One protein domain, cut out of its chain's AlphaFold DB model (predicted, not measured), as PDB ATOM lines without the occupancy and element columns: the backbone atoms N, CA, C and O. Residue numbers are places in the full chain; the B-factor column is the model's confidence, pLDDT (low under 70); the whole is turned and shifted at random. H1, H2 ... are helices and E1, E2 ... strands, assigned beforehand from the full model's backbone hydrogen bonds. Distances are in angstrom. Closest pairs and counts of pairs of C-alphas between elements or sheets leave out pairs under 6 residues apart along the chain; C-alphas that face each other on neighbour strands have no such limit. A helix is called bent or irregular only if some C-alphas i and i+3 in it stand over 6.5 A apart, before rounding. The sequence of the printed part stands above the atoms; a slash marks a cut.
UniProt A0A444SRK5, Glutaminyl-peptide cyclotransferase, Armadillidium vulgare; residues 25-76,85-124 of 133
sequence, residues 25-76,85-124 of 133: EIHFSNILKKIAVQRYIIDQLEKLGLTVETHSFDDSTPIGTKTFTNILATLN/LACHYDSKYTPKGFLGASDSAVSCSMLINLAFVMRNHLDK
ATOM      1  N   GLU A  25      72.391 176.511  95.992       94.12
ATOM      2  CA  GLU A  25      73.201 175.287  96.049       94.12
ATOM      3  C   GLU A  25      73.125 174.474  94.752       94.12
ATOM      4  O   GLU A  25      74.083 173.787  94.388       94.12
ATOM      5  N   ILE A  26      72.005 174.561  94.029       96.06
ATOM      6  CA  ILE A  26      71.798 173.826  92.779       96.06
ATOM      7  C   ILE A  26      72.681 174.435  91.695       96.06
ATOM      8  O   ILE A  26      73.427 173.711  91.028       96.06
ATOM      9  N   HIS A  27      72.638 175.759  91.541       96.00
ATOM     10  CA  HIS A  27      73.517 176.471  90.625       96.00
ATOM     11  C   HIS A  27      74.984 176.217  90.993       96.00
ATOM     12  O   HIS A  27      75.747 175.771  90.136       96.00
ATOM     13  N   PHE A  28      75.361 176.368  92.268       96.00
ATOM     14  CA  PHE A  28      76.722 176.084  92.735       96.00
ATOM     15  C   PHE A  28      77.193 174.664  92.379       96.00
ATOM     16  O   PHE A  28      78.264 174.494  91.796       96.00
ATOM     17  N   SER A  29      76.383 173.641  92.672       95.25
ATOM     18  CA  SER A  29      76.698 172.238  92.368       95.25
ATOM     19  C   SER A  29      76.867 171.994  90.865       95.25
ATOM     20  O   SER A  29      77.753 171.247  90.441       95.25
ATOM     21  N   ASN A  30      76.051 172.650  90.038       94.62
ATOM     22  CA  ASN A  30      76.143 172.548  88.584       94.62
ATOM     23  C   ASN A  30      77.427 173.178  88.033       94.62
ATOM     24  O   ASN A  30      78.040 172.589  87.139       94.62
ATOM     25  N   ILE A  31      77.846 174.323  88.583       95.06
ATOM     26  CA  ILE A  31      79.125 174.956  88.244       95.06
ATOM     27  C   ILE A  31      80.291 174.048  88.645       95.06
ATOM     28  O   ILE A  31      81.140 173.725  87.811       95.06
ATOM     29  N   LEU A  32      80.303 173.578  89.897       93.56
ATOM     30  CA  LEU A  32      81.411 172.808  90.469       93.56
ATOM     31  C   LEU A  32      81.733 171.541  89.670       93.56
ATOM     32  O   LEU A  32      82.899 171.204  89.487       93.56
ATOM     33  N   LYS A  33      80.716 170.872  89.117       91.44
ATOM     34  CA  LYS A  33      80.898 169.668  88.286       91.44
ATOM     35  C   LYS A  33      81.664 169.914  86.980       91.44
ATOM     36  O   LYS A  33      82.136 168.952  86.382       91.44
ATOM     37  N   LYS A  34      81.744 171.160  86.499       89.38
ATOM     38  CA  LYS A  34      82.278 171.510  85.167       89.38
ATOM     39  C   LYS A  34      83.398 172.555  85.195       89.38
ATOM     40  O   LYS A  34      83.982 172.838  84.152       89.38
ATOM     41  N   ILE A  35      83.716 173.110  86.366       88.75
ATOM     42  CA  ILE A  35      84.596 174.277  86.527       88.75
ATOM     43  C   ILE A  35      86.040 174.062  86.044       88.75
ATOM     44  O   ILE A  35      86.708 175.026  85.695       88.75
ATOM     45  N   ALA A  36      86.508 172.814  85.937       81.06
ATOM     46  CA  ALA A  36      87.864 172.485  85.481       81.06
ATOM     47  C   ALA A  36      88.141 172.800  83.990       81.06
ATOM     48  O   ALA A  36      89.227 172.521  83.488       81.06
ATOM     49  N   VAL A  37      87.169 173.352  83.258       87.69
ATOM     50  CA  VAL A  37      87.288 173.684  81.834       87.69
ATOM     51  C   VAL A  37      87.314 175.203  81.658       87.69
ATOM     52  O   VAL A  37      86.308 175.871  81.882       87.69
ATOM     53  N   GLN A  38      88.431 175.752  81.171       90.38
ATOM     54  CA  GLN A  38      88.601 177.198  80.946       90.38
ATOM     55  C   GLN A  38      87.455 177.810  80.125       90.38
ATOM     56  O   GLN A  38      86.899 178.842  80.498       90.38
ATOM     57  N   ARG A  39      87.054 177.154  79.024       93.88
ATOM     58  CA  ARG A  39      85.951 177.648  78.187       93.88
ATOM     59  C   ARG A  39      84.626 177.692  78.946       93.88
ATOM     60  O   ARG A  39      83.870 178.635  78.762       93.88
ATOM     61  N   TYR A  40      84.384 176.729  79.835       95.94
ATOM     62  CA  TYR A  40      83.184 176.720  80.663       95.94
ATOM     63  C   TYR A  40      83.145 177.930  81.603       95.94
ATOM     64  O   TYR A  40      82.102 178.567  81.703       95.94
ATOM     65  N   ILE A  41      84.270 178.293  82.231       97.00
ATOM     66  CA  ILE A  41      84.369 179.495  83.079       97.00
ATOM     67  C   ILE A  41      83.976 180.744  82.279       97.00
ATOM     68  O   ILE A  41      83.095 181.492  82.703       97.00
ATOM     69  N   ILE A  42      84.586 180.929  81.105       97.75
ATOM     70  CA  ILE A  42      84.315 182.067  80.215       97.75
ATOM     71  C   ILE A  42      82.832 182.099  79.821       97.75
ATOM     72  O   ILE A  42      82.172 183.112  80.038       97.75
ATOM     73  N   ASP A  43      82.282 180.975  79.351       97.69
ATOM     74  CA  ASP A  43      80.875 180.869  78.941       97.69
ATOM     75  C   ASP A  43      79.903 181.259  80.063       97.69
ATOM     76  O   ASP A  43      78.872 181.881  79.808       97.69
ATOM     77  N   GLN A  44      80.173 180.846  81.307       97.69
ATOM     78  CA  GLN A  44      79.301 181.187  82.434       97.69
ATOM     79  C   GLN A  44      79.364 182.680  82.760       97.69
ATOM     80  O   GLN A  44      78.326 183.292  83.000       97.69
ATOM     81  N   LEU A  45      80.558 183.273  82.745       97.38
ATOM     82  CA  LEU A  45      80.749 184.696  83.029       97.38
ATOM     83  C   LEU A  45      80.113 185.577  81.940       97.38
ATOM     84  O   LEU A  45      79.411 186.535  82.266       97.38
ATOM     85  N   GLU A  46      80.261 185.204  80.666       97.19
ATOM     86  CA  GLU A  46      79.604 185.867  79.530       97.19
ATOM     87  C   GLU A  46      78.070 185.787  79.643       97.19
ATOM     88  O   GLU A  46      77.379 186.793  79.489       97.19
ATOM     89  N   LYS A  47      77.515 184.617  79.994       96.56
ATOM     90  CA  LYS A  47      76.059 184.434  80.201       96.56
ATOM     91  C   LYS A  47      75.488 185.281  81.335       96.56
ATOM     92  O   LYS A  47      74.305 185.608  81.313       96.56
ATOM     93  N   LEU A  48      76.311 185.629  82.320       95.50
ATOM     94  CA  LEU A  48      75.944 186.531  83.412       95.50
ATOM     95  C   LEU A  48      76.002 188.015  83.007       95.50
ATOM     96  O   LEU A  48      75.628 188.887  83.799       95.50
ATOM     97  N   GLY A  49      76.433 188.306  81.777       94.75
ATOM     98  CA  GLY A  49      76.547 189.654  81.231       94.75
ATOM     99  C   GLY A  49      77.781 190.409  81.718       94.75
ATOM    100  O   GLY A  49      77.773 191.637  81.695       94.75
ATOM    101  N   LEU A  50      78.816 189.709  82.200       96.31
ATOM    102  CA  LEU A  50      80.104 190.335  82.496       96.31
ATOM    103  C   LEU A  50      80.900 190.493  81.197       96.31
ATOM    104  O   LEU A  50      80.848 189.638  80.314       96.31
ATOM    105  N   THR A  51      81.678 191.569  81.102       97.06
ATOM    106  CA  THR A  51      82.675 191.721  80.035       97.06
ATOM    107  C   THR A  51      83.865 190.835  80.369       97.06
ATOM    108  O   THR A  51      84.493 191.043  81.410       97.06
ATOM    109  N   VAL A  52      84.143 189.838  79.530       98.06
ATOM    110  CA  VAL A  52      85.220 188.869  79.756       98.06
ATOM    111  C   VAL A  52      86.379 189.137  78.804       98.06
ATOM    112  O   VAL A  52      86.197 189.206  77.593       98.06
ATOM    113  N   GLU A  53      87.576 189.244  79.365       98.06
ATOM    114  CA  GLU A  53      88.837 189.369  78.645       98.06
ATOM    115  C   GLU A  53      89.765 188.217  79.035       98.06
ATOM    116  O   GLU A  53      89.792 187.771  80.186       98.06
ATOM    117  N   THR A  54      90.551 187.738  78.074       98.00
ATOM    118  CA  THR A  54      91.594 186.740  78.316       98.00
ATOM    119  C   THR A  54      92.960 187.347  78.068       98.00
ATOM    120  O   THR A  54      93.194 187.921  77.007       98.00
ATOM    121  N   HIS A  55      93.874 187.170  79.015       97.94
ATOM    122  CA  HIS A  55      95.258 187.603  78.874       97.94
ATOM    123  C   HIS A  55      96.177 186.386  78.872       97.94
ATOM    124  O   HIS A  55      96.387 185.763  79.915       97.94
ATOM    125  N   SER A  56      96.703 186.053  77.696       98.06
ATOM    126  CA  SER A  56      97.582 184.904  77.496       98.06
ATOM    127  C   SER A  56      99.032 185.329  77.308       98.06
ATOM    128  O   SER A  56      99.310 186.314  76.627       98.06
ATOM    129  N   PHE A  57      99.949 184.564  77.891       98.25
ATOM    130  CA  PHE A  57     101.389 184.760  77.756       98.25
ATOM    131  C   PHE A  57     102.122 183.427  77.915       98.25
ATOM    132  O   PHE A  57     101.626 182.514  78.579       98.25
ATOM    133  N   ASP A  58     103.305 183.327  77.317       98.38
ATOM    134  CA  ASP A  58     104.199 182.184  77.482       98.38
ATOM    135  C   ASP A  58     105.288 182.523  78.497       98.38
ATOM    136  O   ASP A  58     105.870 183.606  78.443       98.38
ATOM    137  N   ASP A  59     105.586 181.593  79.402       98.06
ATOM    138  CA  ASP A  59     106.670 181.763  80.371       98.06
ATOM    139  C   ASP A  59     107.411 180.448  80.640       98.06
ATOM    140  O   ASP A  59     106.899 179.343  80.411       98.06
ATOM    141  N   SER A  60     108.653 180.569  81.101       98.00
ATOM    142  CA  SER A  60     109.518 179.441  81.418       98.00
ATOM    143  C   SER A  60     109.136 178.821  82.758       98.00
ATOM    144  O   SER A  60     108.914 179.505  83.754       98.00
ATOM    145  N   THR A  61     109.096 177.491  82.802       96.19
ATOM    146  CA  THR A  61     108.829 176.730  84.027       96.19
ATOM    147  C   THR A  61     109.871 175.619  84.186       96.19
ATOM    148  O   THR A  61     110.529 175.252  83.206       96.19
ATOM    149  N   PRO A  62     109.993 174.988  85.371       96.31
ATOM    150  CA  PRO A  62     110.875 173.832  85.558       96.31
ATOM    151  C   PRO A  62     110.589 172.641  84.624       96.31
ATOM    152  O   PRO A  62     111.428 171.756  84.491       96.31
ATOM    153  N   ILE A  63     109.416 172.602  83.980       94.81
ATOM    154  CA  ILE A  63     108.999 171.557  83.030       94.81
ATOM    155  C   ILE A  63     108.870 172.091  81.590       94.81
ATOM    156  O   ILE A  63     108.070 171.587  80.792       94.81
ATOM    157  N   GLY A  64     109.652 173.126  81.269       96.88
ATOM    158  CA  GLY A  64     109.682 173.800  79.973       96.88
ATOM    159  C   GLY A  64     108.689 174.958  79.871       96.88
ATOM    160  O   GLY A  64     107.912 175.212  80.790       96.88
ATOM    161  N   THR A  65     108.712 175.664  78.743       98.00
ATOM    162  CA  THR A  65     107.804 176.789  78.485       98.00
ATOM    163  C   THR A  65     106.345 176.334  78.485       98.00
ATOM    164  O   THR A  65     106.015 175.276  77.932       98.00
ATOM    165  N   LYS A  66     105.473 177.123  79.119       97.31
ATOM    166  CA  LYS A  66     104.022 176.908  79.161       97.31
ATOM    167  C   LYS A  66     103.286 178.195  78.820       97.31
ATOM    168  O   LYS A  66     103.739 179.276  79.176       97.31
ATOM    169  N   THR A  67     102.127 178.036  78.188       97.62
ATOM    170  CA  THR A  67     101.168 179.119  77.981       97.62
ATOM    171  C   THR A  67     100.255 179.219  79.194       97.62
ATOM    172  O   THR A  67      99.589 178.250  79.566       97.62
ATOM    173  N   PHE A  68     100.195 180.403  79.786       97.38
ATOM    174  CA  PHE A  68      99.268 180.767  80.848       97.38
ATOM    175  C   PHE A  68      98.168 181.647  80.265       97.38
ATOM    176  O   PHE A  68      98.397 182.385  79.310       97.38
ATOM    177  N   THR A  69      96.953 181.564  80.805       98.12
ATOM    178  CA  THR A  69      95.845 182.435  80.394       98.12
ATOM    179  C   THR A  69      95.080 182.905  81.614       98.12
ATOM    180  O   THR A  69      94.447 182.118  82.295       98.12
ATOM    181  N   ASN A  70      95.096 184.202  81.888       98.06
ATOM    182  CA  ASN A  70      94.243 184.786  82.914       98.06
ATOM    183  C   ASN A  70      92.866 185.105  82.323       98.06
ATOM    184  O   ASN A  70      92.779 185.558  81.181       98.06
ATOM    185  N   ILE A  71      91.804 184.908  83.107       98.38
ATOM    186  CA  ILE A  71      90.437 185.319  82.762       98.38
ATOM    187  C   ILE A  71      90.061 186.501  83.652       98.38
ATOM    188  O   ILE A  71      90.060 186.381  84.877       98.38
ATOM    189  N   LEU A  72      89.719 187.629  83.039       98.19
ATOM    190  CA  LEU A  72      89.242 188.824  83.721       98.19
ATOM    191  C   LEU A  72      87.773 189.020  83.364       98.19
ATOM    192  O   LEU A  72      87.443 189.172  82.195       98.19
ATOM    193  N   ALA A  73      86.890 189.030  84.361       97.81
ATOM    194  CA  ALA A  73      85.471 189.296  84.157       97.81
ATOM    195  C   ALA A  73      85.054 190.547  84.926       97.81
ATOM    196  O   ALA A  73      85.132 190.599  86.154       97.81
ATOM    197  N   THR A  74      84.600 191.557  84.191       97.31
ATOM    198  CA  THR A  74      84.311 192.886  84.725       97.31
ATOM    199  C   THR A  74      82.834 193.215  84.548       97.31
ATOM    200  O   THR A  74      82.306 193.165  83.441       97.31
ATOM    201  N   LEU A  75      82.164 193.575  85.648       95.69
ATOM    202  CA  LEU A  75      80.749 193.964  85.640       95.69
ATOM    203  C   LEU A  75      80.507 195.258  84.846       95.69
ATOM    204  O   LEU A  75      79.598 195.318  84.030       95.69
ATOM    205  N   ASN A  76      81.319 196.286  85.106       94.88
ATOM    206  CA  ASN A  76      81.274 197.580  84.427       94.88
ATOM    207  C   ASN A  76      82.713 198.041  84.126       94.88
ATOM    208  O   ASN A  76      83.404 198.535  85.027       94.88
ATOM    209  N   LEU A  85      87.721 190.191  93.210       98.25
ATOM    210  CA  LEU A  85      87.729 188.863  93.811       98.25
ATOM    211  C   LEU A  85      88.508 187.939  92.873       98.25
ATOM    212  O   LEU A  85      88.337 188.033  91.658       98.25
ATOM    213  N   ALA A  86      89.355 187.069  93.418       97.88
ATOM    214  CA  ALA A  86      90.242 186.225  92.621       97.88
ATOM    215  C   ALA A  86      90.308 184.787  93.154       97.88
ATOM    216  O   ALA A  86      90.217 184.548  94.356       97.88
ATOM    217  N   CYS A  87      90.484 183.844  92.232       97.31
ATOM    218  CA  CYS A  87      90.865 182.452  92.463       97.31
ATOM    219  C   CYS A  87      91.890 182.063  91.387       97.31
ATOM    220  O   CYS A  87      91.978 182.731  90.355       97.31
ATOM    221  N   HIS A  88      92.632 180.978  91.598       96.38
ATOM    222  CA  HIS A  88      93.343 180.308  90.508       96.38
ATOM    223  C   HIS A  88      92.496 179.127  90.015       96.38
ATOM    224  O   HIS A  88      91.803 178.492  90.811       96.38
ATOM    225  N   TYR A  89      92.496 178.870  88.707       95.75
ATOM    226  CA  TYR A  89      91.649 177.838  88.092       95.75
ATOM    227  C   TYR A  89      92.445 176.648  87.546       95.75
ATOM    228  O   TYR A  89      91.861 175.609  87.237       95.75
ATOM    229  N   ASP A  90      93.762 176.792  87.414       94.19
ATOM    230  CA  ASP A  90      94.665 175.692  87.126       94.19
ATOM    231  C   ASP A  90      94.782 174.765  88.341       94.19
ATOM    232  O   ASP A  90      94.576 175.166  89.489       94.19
ATOM    233  N   SER A  91      95.111 173.503  88.078       92.88
ATOM    234  CA  SER A  91      95.377 172.510  89.110       92.88
ATOM    235  C   SER A  91      96.799 171.986  88.990       92.88
ATOM    236  O   SER A  91      97.424 171.988  87.923       92.88
ATOM    237  N   LYS A  92      97.331 171.517  90.118       91.12
ATOM    238  CA  LYS A  92      98.700 171.024  90.186       91.12
ATOM    239  C   LYS A  92      98.914 169.844  89.234       91.12
ATOM    240  O   LYS A  92      98.192 168.853  89.271       91.12
ATOM    241  N   TYR A  93      99.991 169.912  88.452       87.56
ATOM    242  CA  TYR A  93     100.361 168.868  87.489       87.56
ATOM    243  C   TYR A  93     100.705 167.512  88.144       87.56
ATOM    244  O   TYR A  93     100.559 166.458  87.524       87.56
ATOM    245  N   THR A  94     101.175 167.521  89.397       89.12
ATOM    246  CA  THR A  94     101.532 166.313  90.160       89.12
ATOM    247  C   THR A  94     100.983 166.357  91.590       89.12
ATOM    248  O   THR A  94     101.013 167.415  92.219       89.12
ATOM    249  N   PRO A  95     100.543 165.223  92.162       92.19
ATOM    250  CA  PRO A  95     100.523 163.881  91.575       92.19
ATOM    251  C   PRO A  95      99.461 163.728  90.474       92.19
ATOM    252  O   PRO A  95      98.502 164.493  90.404       92.19
ATOM    253  N   LYS A  96      99.623 162.722  89.606       90.38
ATOM    254  CA  LYS A  96      98.585 162.382  88.621       90.38
ATOM    255  C   LYS A  96      97.281 162.039  89.345       90.38
ATOM    256  O   LYS A  96      97.307 161.348  90.359       90.38
ATOM    257  N   GLY A  97      96.158 162.504  88.806       88.38
ATOM    258  CA  GLY A  97      94.844 162.311  89.423       88.38
ATOM    259  C   GLY A  97      94.529 163.293  90.555       88.38
ATOM    260  O   GLY A  97      93.503 163.137  91.212       88.38
ATOM    261  N   PHE A  98      95.369 164.308  90.786       90.50
ATOM    262  CA  PHE A  98      95.021 165.402  91.684       90.50
ATOM    263  C   PHE A  98      93.797 166.160  91.152       90.50
ATOM    264  O   PHE A  98      93.826 166.719  90.059       90.50
ATOM    265  N   LEU A  99      92.711 166.157  91.931       88.50
ATOM    266  CA  LEU A  99      91.437 166.749  91.515       88.50
ATOM    267  C   LEU A  99      91.394 168.273  91.677       88.50
ATOM    268  O   LEU A  99      90.616 168.919  90.985       88.50
ATOM    269  N   GLY A 100      92.167 168.844  92.609       90.38
ATOM    270  CA  GLY A 100      92.126 170.286  92.883       90.38
ATOM    271  C   GLY A 100      90.766 170.788  93.390       90.38
ATOM    272  O   GLY A 100      90.374 171.917  93.108       90.38
ATOM    273  N   ALA A 101      90.007 169.960  94.122       90.94
ATOM    274  CA  ALA A 101      88.649 170.308  94.553       90.94
ATOM    275  C   ALA A 101      88.613 171.601  95.395       90.94
ATOM    276  O   ALA A 101      87.968 172.573  95.015       90.94
ATOM    277  N   SER A 102      89.344 171.648  96.508       92.12
ATOM    278  CA  SER A 102      89.537 172.875  97.297       92.12
ATOM    279  C   SER A 102      90.647 173.779  96.752       92.12
ATOM    280  O   SER A 102      90.815 174.882  97.256       92.12
ATOM    281  N   ASP A 103      91.396 173.305  95.753       91.44
ATOM    282  CA  ASP A 103      92.618 173.917  95.218       91.44
ATOM    283  C   ASP A 103      92.561 173.994  93.675       91.44
ATOM    284  O   ASP A 103      93.202 173.212  92.975       91.44
ATOM    285  N   SER A 104      91.710 174.833  93.079       93.44
ATOM    286  CA  SER A 104      90.763 175.777  93.706       93.44
ATOM    287  C   SER A 104      89.376 175.746  93.045       93.44
ATOM    288  O   SER A 104      88.693 176.767  92.928       93.44
ATOM    289  N   ALA A 105      88.916 174.558  92.629       94.81
ATOM    290  CA  ALA A 105      87.638 174.382  91.929       94.81
ATOM    291  C   ALA A 105      86.432 174.939  92.715       94.81
ATOM    292  O   ALA A 105      85.570 175.611  92.137       94.81
ATOM    293  N   VAL A 106      86.381 174.718  94.032       95.94
ATOM    294  CA  VAL A 106      85.355 175.279  94.929       95.94
ATOM    295  C   VAL A 106      85.401 176.805  94.917       95.94
ATOM    296  O   VAL A 106      84.369 177.428  94.684       95.94
ATOM    297  N   SER A 107      86.579 177.409  95.081       97.12
ATOM    298  CA  SER A 107      86.759 178.866  95.092       97.12
ATOM    299  C   SER A 107      86.286 179.506  93.788       97.12
ATOM    300  O   SER A 107      85.516 180.465  93.805       97.12
ATOM    301  N   CYS A 108      86.659 178.944  92.638       97.25
ATOM    302  CA  CYS A 108      86.197 179.466  91.354       97.25
ATOM    303  C   CYS A 108      84.690 179.272  91.148       97.25
ATOM    304  O   CYS A 108      84.012 180.166  90.635       97.25
ATOM    305  N   SER A 109      84.133 178.161  91.634       97.12
ATOM    306  CA  SER A 109      82.682 177.945  91.633       97.12
ATOM    307  C   SER A 109      81.954 178.956  92.520       97.12
ATOM    308  O   SER A 109      80.885 179.437  92.145       97.12
ATOM    309  N   MET A 110      82.540 179.331  93.662       97.12
ATOM    310  CA  MET A 110      81.991 180.354  94.557       97.12
ATOM    311  C   MET A 110      81.929 181.714  93.866       97.12
ATOM    312  O   MET A 110      80.910 182.384  93.988       97.12
ATOM    313  N   LEU A 111      82.961 182.113  93.114       97.62
ATOM    314  CA  LEU A 111      82.971 183.407  92.418       97.62
ATOM    315  C   LEU A 111      81.900 183.489  91.321       97.62
ATOM    316  O   LEU A 111      81.161 184.471  91.259       97.62
ATOM    317  N   ILE A 112      81.760 182.444  90.498       97.50
ATOM    318  CA  ILE A 112      80.715 182.394  89.460       97.50
ATOM    319  C   ILE A 112      79.324 182.351  90.103       97.50
ATOM    320  O   ILE A 112      78.417 183.067  89.677       97.50
ATOM    321  N   ASN A 113      79.146 181.546  91.154       97.50
ATOM    322  CA  ASN A 113      77.874 181.470  91.862       97.50
ATOM    323  C   ASN A 113      77.518 182.796  92.542       97.50
ATOM    324  O   ASN A 113      76.363 183.205  92.495       97.50
ATOM    325  N   LEU A 114      78.500 183.497  93.113       96.75
ATOM    326  CA  LEU A 114      78.309 184.818  93.706       96.75
ATOM    327  C   LEU A 114      77.813 185.819  92.659       96.75
ATOM    328  O   LEU A 114      76.823 186.509  92.900       96.75
ATOM    329  N   ALA A 115      78.448 185.859  91.484       95.81
ATOM    330  CA  ALA A 115      78.004 186.703  90.377       95.81
ATOM    331  C   ALA A 115      76.568 186.361  89.934       95.81
ATOM    332  O   ALA A 115      75.770 187.265  89.686       95.81
ATOM    333  N   PHE A 116      76.207 185.073  89.910       96.44
ATOM    334  CA  PHE A 116      74.843 184.632  89.621       96.44
ATOM    335  C   PHE A 116      73.841 185.093  90.682       96.44
ATOM    336  O   PHE A 116      72.875 185.770  90.336       96.44
ATOM    337  N   VAL A 117      74.025 184.763  91.962       96.44
ATOM    338  CA  VAL A 117      73.030 185.077  93.009       96.44
ATOM    339  C   VAL A 117      72.895 186.580  93.260       96.44
ATOM    340  O   VAL A 117      71.807 187.072  93.565       96.44
ATOM    341  N   MET A 118      73.975 187.339  93.053       94.56
ATOM    342  CA  MET A 118      73.980 188.792  93.210       94.56
ATOM    343  C   MET A 118      73.511 189.549  91.964       94.56
ATOM    344  O   MET A 118      73.349 190.762  92.051       94.56
ATOM    345  N   ARG A 119      73.248 188.882  90.828       93.06
ATOM    346  CA  ARG A 119      72.978 189.535  89.528       93.06
ATOM    347  C   ARG A 119      71.956 190.677  89.608       93.06
ATOM    348  O   ARG A 119      72.277 191.793  89.223       93.06
ATOM    349  N   ASN A 120      70.806 190.438  90.242       91.94
ATOM    350  CA  ASN A 120      69.736 191.434  90.372       91.94
ATOM    351  C   ASN A 120      70.130 192.613  91.285       91.94
ATOM    352  O   ASN A 120      69.661 193.733  91.107       91.94
ATOM    353  N   HIS A 121      70.988 192.369  92.281       91.62
ATOM    354  CA  HIS A 121      71.498 193.413  93.175       91.62
ATOM    355  C   HIS A 121      72.590 194.248  92.495       91.62
ATOM    356  O   HIS A 121      72.739 195.431  92.796       91.62
ATOM    357  N   LEU A 122      73.335 193.640  91.569       91.50
ATOM    358  CA  LEU A 122      74.429 194.264  90.830       91.50
ATOM    359  C   LEU A 122      73.971 195.000  89.565       91.50
ATOM    360  O   LEU A 122      74.736 195.808  89.045       91.50
ATOM    361  N   ASP A 123      72.746 194.772  89.081       88.19
ATOM    362  CA  ASP A 123      72.244 195.368  87.834       88.19
ATOM    363  C   ASP A 123      72.338 196.900  87.813       88.19
ATOM    364  O   ASP A 123      72.697 197.481  86.790       88.19
ATOM    365  N   LYS A 124      72.124 197.559  88.959       87.75
ATOM    366  CA  LYS A 124      72.253 199.021  89.086       87.75
ATOM    367  C   LYS A 124      73.665 199.524  88.770       87.75
ATOM    368  O   LYS A 124      73.814 200.615  88.238       87.75
TER     369      LYS A 124
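What this domain is: This is residues 25 to 76 and 85 to 124 of the 133 residues of the protein "Glutaminyl-peptide cyclotransferase" of Armadillidium vulgare (UniProt A0A444SRK5). A long two-stranded hairpin, E1 and E2, and a long kinked helix, H3, are the two largest parts; the short helix H2 runs beside H3, near the end of the hairpin where E1 begins and E2 ends. A second short helix, H1, packs steeply on residues 105 to 113 of H3, and two loops stick out, residues 60 to 65 at the hairpin's tip and residues 93 to 98 before H3. The printed part has 92 residues, with three named helices and two named strands in the order H1, H2, E1, E2, H3; the sheet E1 - E2 is antiparallel and the class is mixed, helices and strands. The whole is only just compact, close to loose, with a radius of gyration of the C-alphas of 14.4 A, and its elongated outline spans 46 by 27 by 18 A.

How they stand to each other: H1, residues 25 to 32, touches H3, residues 101 to 124, which meets it with residues 105 to 113 alone. Their closest C-alphas, those of Leu 32 and Ser 109, are 5.4 A apart, and the helices run opposite ways at a steep tilt of 54 degrees. H1 is apart from H2, residues 38 to 47. H2 and H3 only just touch, with 3 pairs of C-alphas within 8 A, on the side of H3 by residue 112 alone; the closest are those of Leu 45 and Ile 112, 6.8 A. These two run the same way at a shallow tilt of 14 degrees. The closest C-alphas of H2 and E1, residues 51 to 59, are those of Glu 46 and Val 52, 6.4 A apart; for H2 and E2, residues 66 to 74, they are those of Leu 45 and Ala 73, 6.7 A apart. E1 and E2 form a hairpin, antiparallel at 160 degrees, with N 51 and O 74 at 2.9 A and N 66 and O 59 at 2.9 A within hydrogen-bond range. E1 is apart from H3. In H1 and H2 every O i to N i+4 pair is within hydrogen-bond range; in H3, 15 of 20 are.

Where its parts are: H1 begins at C-alpha 25, (73.201, 175.287, 96.049). E1 and E2 are each 26.0 A long from first to last C-alpha; C-alpha 51 is at (82.675, 191.721, 80.035). H3 measures 33.5 A and ends at C-alpha 124, (72.253, 199.021, 89.086). It has a kink of 59 degrees near residue 118 and is irregular, C-alphas 117 and 120 being 7.6 A apart.

The domain as a whole: The two C-alphas farthest apart, those of Ile 63 and Lys 124, are 46.3 A from each other. Residues 77 to 84 are not printed, and C-alphas 76 and 85 are 14.3 A apart across this cut, which falls in the link from E2 to H3. Residues 85 to 100 hold no named element. Of the links printed whole, H1 to H2 and H2 to E1 are tight and E1 to E2 is short. The mean pLDDT of the printed part is 94.8, and no printed residue is under 70.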